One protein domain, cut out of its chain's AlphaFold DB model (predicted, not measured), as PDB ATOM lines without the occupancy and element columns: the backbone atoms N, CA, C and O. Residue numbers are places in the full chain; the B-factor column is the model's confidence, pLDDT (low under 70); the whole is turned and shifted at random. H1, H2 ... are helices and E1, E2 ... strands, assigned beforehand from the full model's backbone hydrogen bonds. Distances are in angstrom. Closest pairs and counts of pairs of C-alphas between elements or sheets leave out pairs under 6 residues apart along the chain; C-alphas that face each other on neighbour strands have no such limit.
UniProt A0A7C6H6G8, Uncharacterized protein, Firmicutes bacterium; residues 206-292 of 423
ATOM      1  N   ASP A 206     -34.967 -19.786  43.164       94.31
ATOM      2  CA  ASP A 206     -34.889 -21.233  42.968       94.31
ATOM      3  C   ASP A 206     -34.107 -21.954  44.076       94.31
ATOM      4  O   ASP A 206     -34.223 -23.166  44.212       94.31
ATOM      5  N   LEU A 207     -33.324 -21.238  44.888       92.31
ATOM      6  CA  LEU A 207     -32.485 -21.855  45.913       92.31
ATOM      7  C   LEU A 207     -33.134 -21.807  47.294       92.31
ATOM      8  O   LEU A 207     -33.581 -20.765  47.782       92.31
ATOM      9  N   VAL A 208     -33.129 -22.954  47.968       94.62
ATOM     10  CA  VAL A 208     -33.622 -23.083  49.338       94.62
ATOM     11  C   VAL A 208     -32.636 -23.833  50.214       94.62
ATOM     12  O   VAL A 208     -31.990 -24.782  49.784       94.62
ATOM     13  N   ARG A 209     -32.542 -23.434  51.482       90.25
ATOM     14  CA  ARG A 209     -31.751 -24.133  52.494       90.25
ATOM     15  C   ARG A 209     -32.645 -25.003  53.359       90.25
ATOM     16  O   ARG A 209     -33.561 -24.491  54.011       90.25
ATOM     17  N   VAL A 210     -32.340 -26.295  53.409       91.00
ATOM     18  CA  VAL A 210     -33.024 -27.265  54.274       91.00
ATOM     19  C   VAL A 210     -32.762 -26.913  55.736       91.00
ATOM     20  O   VAL A 210     -31.645 -26.557  56.122       91.00
ATOM     21  N   SER A 211     -33.799 -26.989  56.566       87.25
ATOM     22  CA  SER A 211     -33.680 -26.735  57.996       87.25
ATOM     23  C   SER A 211     -32.798 -27.779  58.688       87.25
ATOM     24  O   SER A 211     -32.572 -28.882  58.189       87.25
ATOM     25  N   SER A 212     -32.298 -27.430  59.869       84.56
ATOM     26  CA  SER A 212     -31.529 -28.340  60.712       84.56
ATOM     27  C   SER A 212     -32.180 -28.422  62.081       84.56
ATOM     28  O   SER A 212     -32.616 -27.405  62.625       84.56
ATOM     29  N   HIS A 213     -32.262 -29.627  62.634       77.94
ATOM     30  CA  HIS A 213     -32.781 -29.850  63.979       77.94
ATOM     31  C   HIS A 213     -32.110 -31.069  64.628       77.94
ATOM     32  O   HIS A 213     -31.739 -32.015  63.920       77.94
ATOM     33  N   PRO A 214     -31.976 -31.081  65.969       80.81
ATOM     34  CA  PRO A 214     -31.493 -32.252  66.694       80.81
ATOM     35  C   PRO A 214     -32.463 -33.429  66.521       80.81
ATOM     36  O   PRO A 214     -33.673 -33.230  66.396       80.81
ATOM     37  N   GLY A 215     -31.940 -34.656  66.502       77.44
ATOM     38  CA  GLY A 215     -32.756 -35.862  66.305       77.44
ATOM     39  C   GLY A 215     -33.212 -36.079  64.857       77.44
ATOM     40  O   GLY A 215     -34.307 -36.589  64.628       77.44
ATOM     41  N   SER A 216     -32.403 -35.666  63.875       83.19
ATOM     42  CA  SER A 216     -32.618 -36.058  62.477       83.19
ATOM     43  C   SER A 216     -32.636 -37.573  62.336       83.19
ATOM     44  O   SER A 216     -31.785 -38.246  62.910       83.19
ATOM     45  N   CYS A 217     -33.524 -38.101  61.501       86.69
ATOM     46  CA  CYS A 217     -33.387 -39.479  61.050       86.69
ATOM     47  C   CYS A 217     -32.235 -39.609  60.038       86.69
ATOM     48  O   CYS A 217     -31.796 -38.618  59.442       86.69
ATOM     49  N   GLU A 218     -31.815 -40.847  59.788       91.06
ATOM     50  CA  GLU A 218     -30.751 -41.196  58.838       91.06
ATOM     51  C   GLU A 218     -31.052 -40.746  57.402       91.06
ATOM     52  O   GLU A 218     -30.135 -40.390  56.673       91.06
ATOM     53  N   LYS A 219     -32.333 -40.689  57.007       89.12
ATOM     54  CA  LYS A 219     -32.745 -40.235  55.667       89.12
ATOM     55  C   LYS A 219     -32.584 -38.729  55.480       89.12
ATOM     56  O   LYS A 219     -32.178 -38.272  54.422       89.12
ATOM     57  N   CYS A 220     -32.899 -37.945  56.511       88.00
ATOM     58  CA  CYS A 220     -32.834 -36.487  56.433       88.00
ATOM     59  C   CYS A 220     -31.470 -35.920  56.836       88.00
ATOM     60  O   CYS A 220     -31.146 -34.799  56.454       88.00
ATOM     61  N   ALA A 221     -30.681 -36.652  57.632       89.50
ATOM     62  CA  ALA A 221     -29.402 -36.167  58.152       89.50
ATOM     63  C   ALA A 221     -28.430 -35.684  57.052       89.50
ATOM     64  O   ALA A 221     -27.887 -34.592  57.223       89.50
ATOM     65  N   PRO A 222     -28.265 -36.385  55.908       90.12
ATOM     66  CA  PRO A 222     -27.374 -35.944  54.828       90.12
ATOM     67  C   PRO A 222     -27.771 -34.609  54.187       90.12
ATOM     68  O   PRO A 222     -26.923 -33.921  53.615       90.12
ATOM     69  N   TRP A 223     -29.052 -34.250  54.283       92.94
ATOM     70  CA  TRP A 223     -29.650 -33.087  53.636       92.94
ATOM     71  C   TRP A 223     -29.774 -31.874  54.558       92.94
ATOM     72  O   TRP A 223     -30.030 -30.774  54.072       92.94
ATOM     73  N   GLN A 224     -29.587 -32.034  55.873       84.06
ATOM     74  CA  GLN A 224     -29.684 -30.915  56.809       84.06
ATOM     75  C   GLN A 224     -28.709 -29.792  56.448       84.06
ATOM     76  O   GLN A 224     -27.516 -30.022  56.263       84.06
ATOM     77  N   GLY A 225     -29.216 -28.560  56.374       83.75
ATOM     78  CA  GLY A 225     -28.415 -27.379  56.057       83.75
ATOM     79  C   GLY A 225     -27.954 -27.279  54.601       83.75
ATOM     80  O   GLY A 225     -27.410 -26.236  54.238       83.75
ATOM     81  N   ARG A 226     -28.189 -28.299  53.762       88.62
ATOM     82  CA  ARG A 226     -27.849 -28.242  52.337       88.62
ATOM     83  C   ARG A 226     -28.726 -27.239  51.599       88.62
ATOM     84  O   ARG A 226     -29.871 -26.982  51.982       88.62
ATOM     85  N   ILE A 227     -28.151 -26.680  50.542       93.12
ATOM     86  CA  ILE A 227     -28.824 -25.783  49.608       93.12
ATOM     87  C   ILE A 227     -29.281 -26.626  48.424       93.12
ATOM     88  O   ILE A 227     -28.481 -27.377  47.865       93.12
ATOM     89  N   LEU A 228     -30.562 -26.524  48.089       94.06
ATOM     90  CA  LEU A 228     -31.207 -27.273  47.021       94.06
ATOM     91  C   LEU A 228     -31.796 -26.308  45.995       94.06
ATOM     92  O   LEU A 228     -32.335 -25.265  46.370       94.06
ATOM     93  N   SER A 229     -31.754 -26.703  44.727       96.56
ATOM     94  CA  SER A 229     -32.521 -26.067  43.655       96.56
ATOM     95  C   SER A 229     -33.941 -26.648  43.613       96.56
ATOM     96  O   SER A 229     -34.123 -27.864  43.528       96.56
ATOM     97  N   LEU A 230     -34.961 -25.789  43.685       95.88
ATOM     98  CA  LEU A 230     -36.376 -26.168  43.650       95.88
ATOM     99  C   LEU A 230     -36.763 -26.780  42.298       95.88
ATOM    100  O   LEU A 230     -37.521 -27.746  42.264       95.88
ATOM    101  N   THR A 231     -36.251 -26.225  41.197       95.06
ATOM    102  CA  THR A 231     -36.582 -26.646  39.824       95.06
ATOM    103  C   THR A 231     -35.500 -27.481  39.145       95.06
ATOM    104  O   THR A 231     -35.741 -28.015  38.064       95.06
ATOM    105  N   GLY A 232     -34.309 -27.569  39.739       92.62
ATOM    106  CA  GLY A 232     -33.111 -28.149  39.130       92.62
ATOM    107  C   GLY A 232     -32.442 -27.265  38.074       92.62
ATOM    108  O   GLY A 232     -31.551 -27.731  37.369       92.62
ATOM    109  N   LYS A 233     -32.877 -26.007  37.919       91.06
ATOM    110  CA  LYS A 233     -32.354 -25.099  36.887       91.06
ATOM    111  C   LYS A 233     -31.112 -24.336  37.325       91.06
ATOM    112  O   LYS A 233     -30.355 -23.913  36.454       91.06
ATOM    113  N   THR A 234     -30.894 -24.152  38.628       87.56
ATOM    114  CA  THR A 234     -29.683 -23.488  39.119       87.56
ATOM    115  C   THR A 234     -28.519 -24.486  39.181       87.56
ATOM    116  O   THR A 234     -28.565 -25.422  39.985       87.56
ATOM    117  N   PRO A 235     -27.475 -24.320  38.345       86.88
ATOM    118  CA  PRO A 235     -26.367 -25.266  38.258       86.88
ATOM    119  C   PRO A 235     -25.523 -25.269  39.536       86.88
ATOM    120  O   PRO A 235     -25.472 -24.286  40.267       86.88
ATOM    121  N   GLY A 236     -24.832 -26.383  39.791       86.88
ATOM    122  CA  GLY A 236     -23.943 -26.530  40.952       86.88
ATOM    123  C   GLY A 236     -24.645 -26.922  42.256       86.88
ATOM    124  O   GLY A 236     -23.964 -27.237  43.232       86.88
ATOM    125  N   TYR A 237     -25.979 -26.985  42.266       90.44
ATOM    126  CA  TYR A 237     -26.775 -27.385  43.425       90.44
ATOM    127  C   TYR A 237     -27.543 -28.688  43.156       90.44
ATOM    128  O   TYR A 237     -28.105 -28.840  42.070       90.44
ATOM    129  N   PRO A 238     -27.614 -29.622  44.126       94.19
ATOM    130  CA  PRO A 238     -28.504 -30.775  44.025       94.19
ATOM    131  C   PRO A 238     -29.967 -30.324  43.987       94.19
ATOM    132  O   PRO A 238     -30.330 -29.269  44.525       94.19
ATOM    133  N   THR A 239     -30.825 -31.126  43.369       96.00
ATOM    134  CA  THR A 239     -32.231 -30.753  43.190       96.00
ATOM    135  C   THR A 239     -33.090 -31.172  44.383       96.00
ATOM    136  O   THR A 239     -32.791 -32.126  45.107       96.00
ATOM    137  N   LEU A 240     -34.205 -30.469  44.592       96.06
ATOM    138  CA  LEU A 240     -35.203 -30.852  45.588       96.06
ATOM    139  C   LEU A 240     -35.770 -32.255  45.313       96.06
ATOM    140  O   LEU A 240     -36.043 -33.002  46.252       96.06
ATOM    141  N   GLU A 241     -35.940 -32.615  44.042       95.69
ATOM    142  CA  GLU A 241     -36.464 -33.923  43.644       95.69
ATOM    143  C   GLU A 241     -35.463 -35.054  43.913       95.69
ATOM    144  O   GLU A 241     -35.861 -36.090  44.443       95.69
ATOM    145  N   GLU A 242     -34.164 -34.843  43.671       94.50
ATOM    146  CA  GLU A 242     -33.105 -35.779  44.087       94.50
ATOM    147  C   GLU A 242     -33.123 -35.995  45.604       94.50
ATOM    148  O   GLU A 242     -33.133 -37.130  46.079       94.50
ATOM    149  N   ALA A 243     -33.219 -34.911  46.380       96.00
ATOM    150  CA  ALA A 243     -33.261 -35.014  47.834       96.00
ATOM    151  C   ALA A 243     -34.483 -35.795  48.341       96.00
ATOM    152  O   ALA A 243     -34.372 -36.604  49.268       96.00
ATOM    153  N   LYS A 244     -35.656 -35.580  47.730       95.56
ATOM    154  CA  LYS A 244     -36.872 -36.353  48.027       95.56
ATOM    155  C   LYS A 244     -36.721 -37.823  47.643       95.56
ATOM    156  O   LYS A 244     -37.147 -38.683  48.416       95.56
ATOM    157  N   ALA A 245     -36.114 -38.119  46.492       95.38
ATOM    158  CA  ALA A 245     -35.854 -39.488  46.048       95.38
ATOM    159  C   ALA A 245     -34.953 -40.244  47.042       95.38
ATOM    160  O   ALA A 245     -35.230 -41.400  47.365       95.38
ATOM    161  N   ASP A 246     -33.976 -39.551  47.629       93.88
ATOM    162  CA  ASP A 246     -33.093 -40.078  48.679       93.88
ATOM    163  C   ASP A 246     -33.745 -40.130  50.077       93.88
ATOM    164  O   ASP A 246     -33.150 -40.600  51.050       93.88
ATOM    165  N   GLY A 247     -35.005 -39.701  50.200       92.44
ATOM    166  CA  GLY A 247     -35.828 -39.882  51.396       92.44
ATOM    167  C   GLY A 247     -36.022 -38.642  52.268       92.44
ATOM    168  O   GLY A 247     -36.579 -38.774  53.366       92.44
ATOM    169  N   LEU A 248     -35.614 -37.451  51.815       94.31
ATOM    170  CA  LEU A 248     -35.978 -36.190  52.465       94.31
ATOM    171  C   LEU A 248     -37.503 -35.974  52.403       94.31
ATOM    172  O   LEU A 248     -38.159 -36.347  51.435       94.31
ATOM    173  N   PHE A 249     -38.075 -35.358  53.444       93.81
ATOM    174  CA  PHE A 249     -39.525 -35.119  53.580       93.81
ATOM    175  C   PHE A 249     -40.390 -36.392  53.607       93.81
ATOM    176  O   PHE A 249     -41.543 -36.396  53.183       93.81
ATOM    177  N   HIS A 250     -39.852 -37.478  54.166       93.12
ATOM    178  CA  HIS A 250     -40.606 -38.705  54.431       93.12
ATOM    179  C   HIS A 250     -41.794 -38.480  55.405       93.12
ATOM    180  O   HIS A 250     -41.869 -37.452  56.083       93.12
ATOM    181  N   PRO A 251     -42.710 -39.455  55.576       92.06
ATOM    182  CA  PRO A 251     -43.815 -39.329  56.530       92.06
ATOM    183  C   PRO A 251     -43.350 -38.989  57.953       92.06
ATOM    184  O   PRO A 251     -42.366 -39.559  58.427       92.06
ATOM    185  N   ASN A 252     -44.062 -38.086  58.637       90.31
ATOM    186  CA  ASN A 252     -43.689 -37.486  59.935       90.31
ATOM    187  C   ASN A 252     -42.403 -36.632  59.952       90.31
ATOM    188  O   ASN A 252     -41.937 -36.258  61.031       90.31
ATOM    189  N   CYS A 253     -41.819 -36.308  58.799       90.81
ATOM    190  CA  CYS A 253     -40.672 -35.411  58.744       90.81
ATOM    191  C   CYS A 253     -41.040 -34.006  59.260       90.81
ATOM    192  O   CYS A 253     -42.123 -33.487  58.988       90.81
ATOM    193  N   ARG A 254     -40.124 -33.395  60.021       88.62
ATOM    194  CA  ARG A 254     -40.256 -32.033  60.575       88.62
ATOM    195  C   ARG A 254     -39.389 -31.011  59.842       88.62
ATOM    196  O   ARG A 254     -39.354 -29.843  60.234       88.62
ATOM    197  N   HIS A 255     -38.651 -31.450  58.824       89.88
ATOM    198  CA  HIS A 255     -37.837 -30.560  58.018       89.88
ATOM    199  C   HIS A 255     -38.728 -29.632  57.208       89.88
ATOM    200  O   HIS A 255     -39.760 -30.027  56.676       89.88
ATOM    201  N   ALA A 256     -38.265 -28.399  57.101       90.94
ATOM    202  CA  ALA A 256     -38.789 -27.381  56.217       90.94
ATOM    203  C   ALA A 256     -37.609 -26.818  55.424       90.94
ATOM    204  O   ALA A 256     -36.454 -27.171  55.679       90.94
ATOM    205  N   TYR A 257     -37.869 -25.910  54.500       90.69
ATOM    206  CA  TYR A 257     -36.811 -25.134  53.875       90.69
ATOM    207  C   TYR A 257     -37.155 -23.655  53.870       90.69
ATOM    208  O   TYR A 257     -38.316 -23.256  53.950       90.69
ATOM    209  N   ARG A 258     -36.107 -22.841  53.819       88.56
ATOM    210  CA  ARG A 258     -36.195 -21.385  53.734       88.56
ATOM    211  C   ARG A 258     -35.448 -20.894  52.512       88.56
ATOM    212  O   ARG A 258     -34.549 -21.587  52.043       88.56
ATOM    213  N   LEU A 259     -35.780 -19.692  52.053       91.19
ATOM    214  CA  LEU A 259     -35.039 -19.017  50.994       91.19
ATOM    215  C   LEU A 259     -33.529 -19.033  51.289       91.19
ATOM    216  O   LEU A 259     -33.098 -18.775  52.420       91.19
ATOM    217  N   TYR A 260     -32.744 -19.354  50.266       87.75
ATOM    218  CA  TYR A 260     -31.309 -19.135  50.236       87.75
ATOM    219  C   TYR A 260     -30.993 -18.153  49.112       87.75
ATOM    220  O   TYR A 260     -31.430 -18.348  47.983       87.75
ATOM    221  N   ILE A 261     -30.246 -17.105  49.444       82.62
ATOM    222  CA  ILE A 261     -29.730 -16.139  48.479       82.62
ATOM    223  C   ILE A 261     -28.235 -16.402  48.370       82.62
ATOM    224  O   ILE A 261     -27.525 -16.343  49.378       82.62
ATOM    225  N   ASP A 262     -27.788 -16.727  47.164       77.75
ATOM    226  CA  ASP A 262     -26.374 -16.843  46.841       77.75
ATOM    227  C   ASP A 262     -25.844 -15.447  46.507       77.75
ATOM    228  O   ASP A 262     -25.954 -14.981  45.374       77.75
ATOM    229  N   LEU A 263     -25.369 -14.741  47.534       69.25
ATOM    230  CA  LEU A 263     -24.941 -13.348  47.405       69.25
ATOM    231  C   LEU A 263     -23.788 -13.196  46.409       69.25
ATOM    232  O   LEU A 263     -23.780 -12.225  45.661       69.25
ATOM    233  N   ASP A 264     -22.859 -14.150  46.369       62.34
ATOM    234  CA  ASP A 264     -21.710 -14.095  45.466       62.34
ATOM    235  C   ASP A 264     -22.176 -14.236  44.011       62.34
ATOM    236  O   ASP A 264     -21.839 -13.405  43.171       62.34
ATOM    237  N   ALA A 265     -23.060 -15.199  43.726       64.31
ATOM    238  CA  ALA A 265     -23.656 -15.340  42.398       64.31
ATOM    239  C   ALA A 265     -24.540 -14.137  42.008       64.31
ATOM    240  O   ALA A 265     -24.584 -13.758  40.837       64.31
ATOM    241  N   GLU A 266     -25.254 -13.516  42.956       63.75
ATOM    242  CA  GLU A 266     -26.024 -12.293  42.690       63.75
ATOM    243  C   GLU A 266     -25.122 -11.103  42.357       63.75
ATOM    244  O   GLU A 266     -25.448 -10.342  41.440       63.75
ATOM    245  N   ILE A 267     -23.995 -10.963  43.061       49.94
ATOM    246  CA  ILE A 267     -22.971  -9.952  42.783       49.94
ATOM    247  C   ILE A 267     -22.366 -10.209  41.404       49.94
ATOM    248  O   ILE A 267     -22.417  -9.317  40.562       49.94
ATOM    249  N   GLU A 268     -21.913 -11.428  41.110       55.78
ATOM    250  CA  GLU A 268     -21.365 -11.795  39.797       55.78
ATOM    251  C   GLU A 268     -22.379 -11.577  38.662       55.78
ATOM    252  O   GLU A 268     -22.031 -11.081  37.593       55.78
ATOM    253  N   ALA A 269     -23.659 -11.898  38.873       56.16
ATOM    254  CA  ALA A 269     -24.707 -11.665  37.884       56.16
ATOM    255  C   ALA A 269     -25.051 -10.177  37.723       56.16
ATOM    256  O   ALA A 269     -25.495  -9.765  36.648       56.16
ATOM    257  N   ALA A 270     -24.920  -9.369  38.777       48.25
ATOM    258  CA  ALA A 270     -25.073  -7.918  38.704       48.25
ATOM    259  C   ALA A 270     -23.884  -7.284  37.965       48.25
ATOM    260  O   ALA A 270     -24.094  -6.515  37.028       48.25
ATOM    261  N   GLU A 271     -22.659  -7.687  38.299       41.84
ATOM    262  CA  GLU A 271     -21.428  -7.284  37.613       41.84
ATOM    263  C   GLU A 271     -21.418  -7.746  36.148       41.84
ATOM    264  O   GLU A 271     -21.046  -6.989  35.255       41.84
ATOM    265  N   GLY A 272     -21.897  -8.959  35.864       41.09
ATOM    266  CA  GLY A 272     -22.046  -9.511  34.518       41.09
ATOM    267  C   GLY A 272     -23.094  -8.780  33.674       41.09
ATOM    268  O   GLY A 272     -22.856  -8.533  32.494       41.09
ATOM    269  N   ARG A 273     -24.221  -8.365  34.278       41.22
ATOM    270  CA  ARG A 273     -25.228  -7.494  33.636       41.22
ATOM    271  C   ARG A 273     -24.697  -6.083  33.383       41.22
ATOM    272  O   ARG A 273     -25.015  -5.505  32.349       41.22
ATOM    273  N   ALA A 274     -23.869  -5.551  34.279       35.31
ATOM    274  CA  ALA A 274     -23.150  -4.300  34.048       35.31
ATOM    275  C   ALA A 274     -22.085  -4.439  32.934       35.31
ATOM    276  O   ALA A 274     -21.782  -3.466  32.245       35.31
ATOM    277  N   ASN A 275     -21.562  -5.653  32.714       35.09
ATOM    278  CA  ASN A 275     -20.528  -5.980  31.724       35.09
ATOM    279  C   ASN A 275     -21.041  -6.492  30.365       35.09
ATOM    280  O   ASN A 275     -20.231  -6.923  29.534       35.09
ATOM    281  N   GLU A 276     -22.344  -6.420  30.074       36.34
ATOM    282  CA  GLU A 276     -22.849  -6.641  28.715       36.34
ATOM    283  C   GLU A 276     -22.336  -5.500  27.814       36.34
ATOM    284  O   GLU A 276     -22.934  -4.430  27.701       36.34
ATOM    285  N   ARG A 277     -21.140  -5.695  27.233       37.22
ATOM    286  CA  ARG A 277     -20.438  -4.708  26.402       37.22
ATOM    287  C   ARG A 277     -21.406  -4.120  25.381       37.22
ATOM    288  O   ARG A 277     -21.883  -4.831  24.496       37.22
ATOM    289  N   LEU A 278     -21.602  -2.801  25.428       37.16
ATOM    290  CA  LEU A 278     -22.138  -2.062  24.290       37.16
ATOM    291  C   LEU A 278     -21.341  -2.467  23.044       37.16
ATOM    292  O   LEU A 278     -20.142  -2.203  22.939       37.16
ATOM    293  N   TRP A 279     -22.005  -3.119  22.089       35.25
ATOM    294  CA  TRP A 279     -21.426  -3.302  20.769       35.25
ATOM    295  C   TRP A 279     -21.308  -1.926  20.113       35.25
ATOM    296  O   TRP A 279     -22.282  -1.359  19.616       35.25
ATOM    297  N   PHE A 280     -20.092  -1.391  20.117       35.81
ATOM    298  CA  PHE A 280     -19.698  -0.282  19.265       35.81
ATOM    299  C   PHE A 280     -19.124  -0.849  17.963       35.81
ATOM    300  O   PHE A 280     -18.315  -1.780  18.018       35.81
ATOM    301  N   PRO A 281     -19.487  -0.325  16.781       32.16
ATOM    302  CA  PRO A 281     -18.753  -0.650  15.567       32.16
ATOM    303  C   PRO A 281     -17.289  -0.223  15.756       32.16
ATOM    304  O   PRO A 281     -16.989   0.961  15.875       32.16
ATOM    305  N   GLY A 282     -16.384  -1.197  15.854       30.19
ATOM    306  CA  GLY A 282     -14.951  -0.951  15.981       30.19
ATOM    307  C   GLY A 282     -14.337  -0.609  14.625       30.19
ATOM    308  O   GLY A 282     -14.540  -1.332  13.653       30.19
ATOM    309  N   GLY A 283     -13.586   0.491  14.564       29.34
ATOM    310  CA  GLY A 283     -12.813   0.907  13.391       29.34
ATOM    311  C   GLY A 283     -12.556   2.422  13.366       29.34
ATOM    312  O   GLY A 283     -13.393   3.188  13.853       29.34
ATOM    313  N   PRO A 284     -11.427   2.896  12.801       23.58
ATOM    314  CA  PRO A 284     -11.185   4.326  12.608       23.58
ATOM    315  C   PRO A 284     -12.310   4.948  11.764       23.58
ATOM    316  O   PRO A 284     -12.495   4.583  10.607       23.58
ATOM    317  N   GLY A 285     -13.077   5.880  12.341       30.66
ATOM    318  CA  GLY A 285     -14.161   6.590  11.647       30.66
ATOM    319  C   GLY A 285     -15.584   6.062  11.880       30.66
ATOM    320  O   GLY A 285     -16.521   6.595  11.281       30.66
ATOM    321  N   ALA A 286     -15.784   5.076  12.759       29.22
ATOM    322  CA  ALA A 286     -17.122   4.636  13.144       29.22
ATOM    323  C   ALA A 286     -17.897   5.761  13.867       29.22
ATOM    324  O   ALA A 286     -17.450   6.289  14.885       29.22
ATOM    325  N   ARG A 287     -19.063   6.154  13.333       33.47
ATOM    326  CA  ARG A 287     -19.953   7.157  13.946       33.47
ATOM    327  C   ARG A 287     -21.109   6.455  14.644       33.47
ATOM    328  O   ARG A 287     -21.872   5.738  14.003       33.47
ATOM    329  N   VAL A 288     -21.264   6.703  15.940       33.62
ATOM    330  CA  VAL A 288     -22.400   6.213  16.726       33.62
ATOM    331  C   VAL A 288     -23.487   7.286  16.716       33.62
ATOM    332  O   VAL A 288     -23.233   8.420  17.114       33.62
ATOM    333  N   HIS A 289     -24.682   6.963  16.217       33.78
ATOM    334  CA  HIS A 289     -25.797   7.914  16.183       33.78
ATOM    335  C   HIS A 289     -26.446   7.986  17.583       33.78
ATOM    336  O   HIS A 289     -26.929   6.957  18.061       33.78
ATOM    337  N   PRO A 290     -26.489   9.154  18.254       33.44
ATOM    338  CA  PRO A 290     -26.941   9.271  19.651       33.44
ATOM    339  C   PRO A 290     -28.363   8.747  19.907       33.44
ATOM    340  O   PRO A 290     -28.650   8.185  20.963       33.44
ATOM    341  N   ASP A 291     -29.240   8.865  18.911       34.56
ATOM    342  CA  ASP A 291     -30.635   8.416  18.996       34.56
ATOM    343  C   ASP A 291     -30.789   6.883  19.062       34.56
ATOM    344  O   ASP A 291     -31.791   6.385  19.569       34.56
ATOM    345  N   VAL A 292     -29.787   6.123  18.600       33.81
ATOM    346  CA  VAL A 292     -29.790   4.647  18.638       33.81
ATOM    347  C   VAL A 292     -29.531   4.126  20.055       33.81
ATOM    348  O   VAL A 292     -30.089   3.105  20.445       33.81
TER     349      VAL A 292
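Overview. This is residues 206 to 292 of the 423 residues of an uncharacterized protein of Firmicutes bacterium (UniProt A0A7C6H6G8). With little regular structure, a small loop-rich head holds a three-stranded sheet and the short helix H1, and residues 263 to 279, beginning with H2, stick out as an arm. The printed part has 87 residues, 28 in named elements, ordered E1, E2, H1, E3, H2: mixed class. The sheet, E2 E1 E3, is antiparallel. The whole is extended, radius of gyration of the C-alphas 21.8 A, spanning 71 by 21 by 19 A.

Arrangement. E1, residues 207 to 210, and E2, 227 to 229, form a hairpin; N 208 and O 228, 2.9 A apart, are within hydrogen-bond range. E3, 257 to 259, is antiparallel to E1, with N 209 and O 258 2.8 A apart. H1, 240 to 245, is on the sheet; its closest C-alphas to E2 are Leu 240 and Leu 228, 5.6 A. E2, H1 and E3 form a split strand-helix-strand unit, two strands of one sheet with a helix between them along the chain and E1 between them in the sheet; its crossover is right-handed. H2, 263 to 274, is apart from E1, E2 and H1. Both helices have every O i to N i+4 pair within range.

Along the chain. E1 begins at C-alpha 207 (-32.485, -21.855, 45.913). H2, 16.2 A long, ends at C-alpha 274 (-23.150, -4.300, 34.048).

Size, cuts and confidence. The printed part has no cut. Links E1 to E2 and H1 to E3 are long. Residues 263 to 292 have pLDDT under 70.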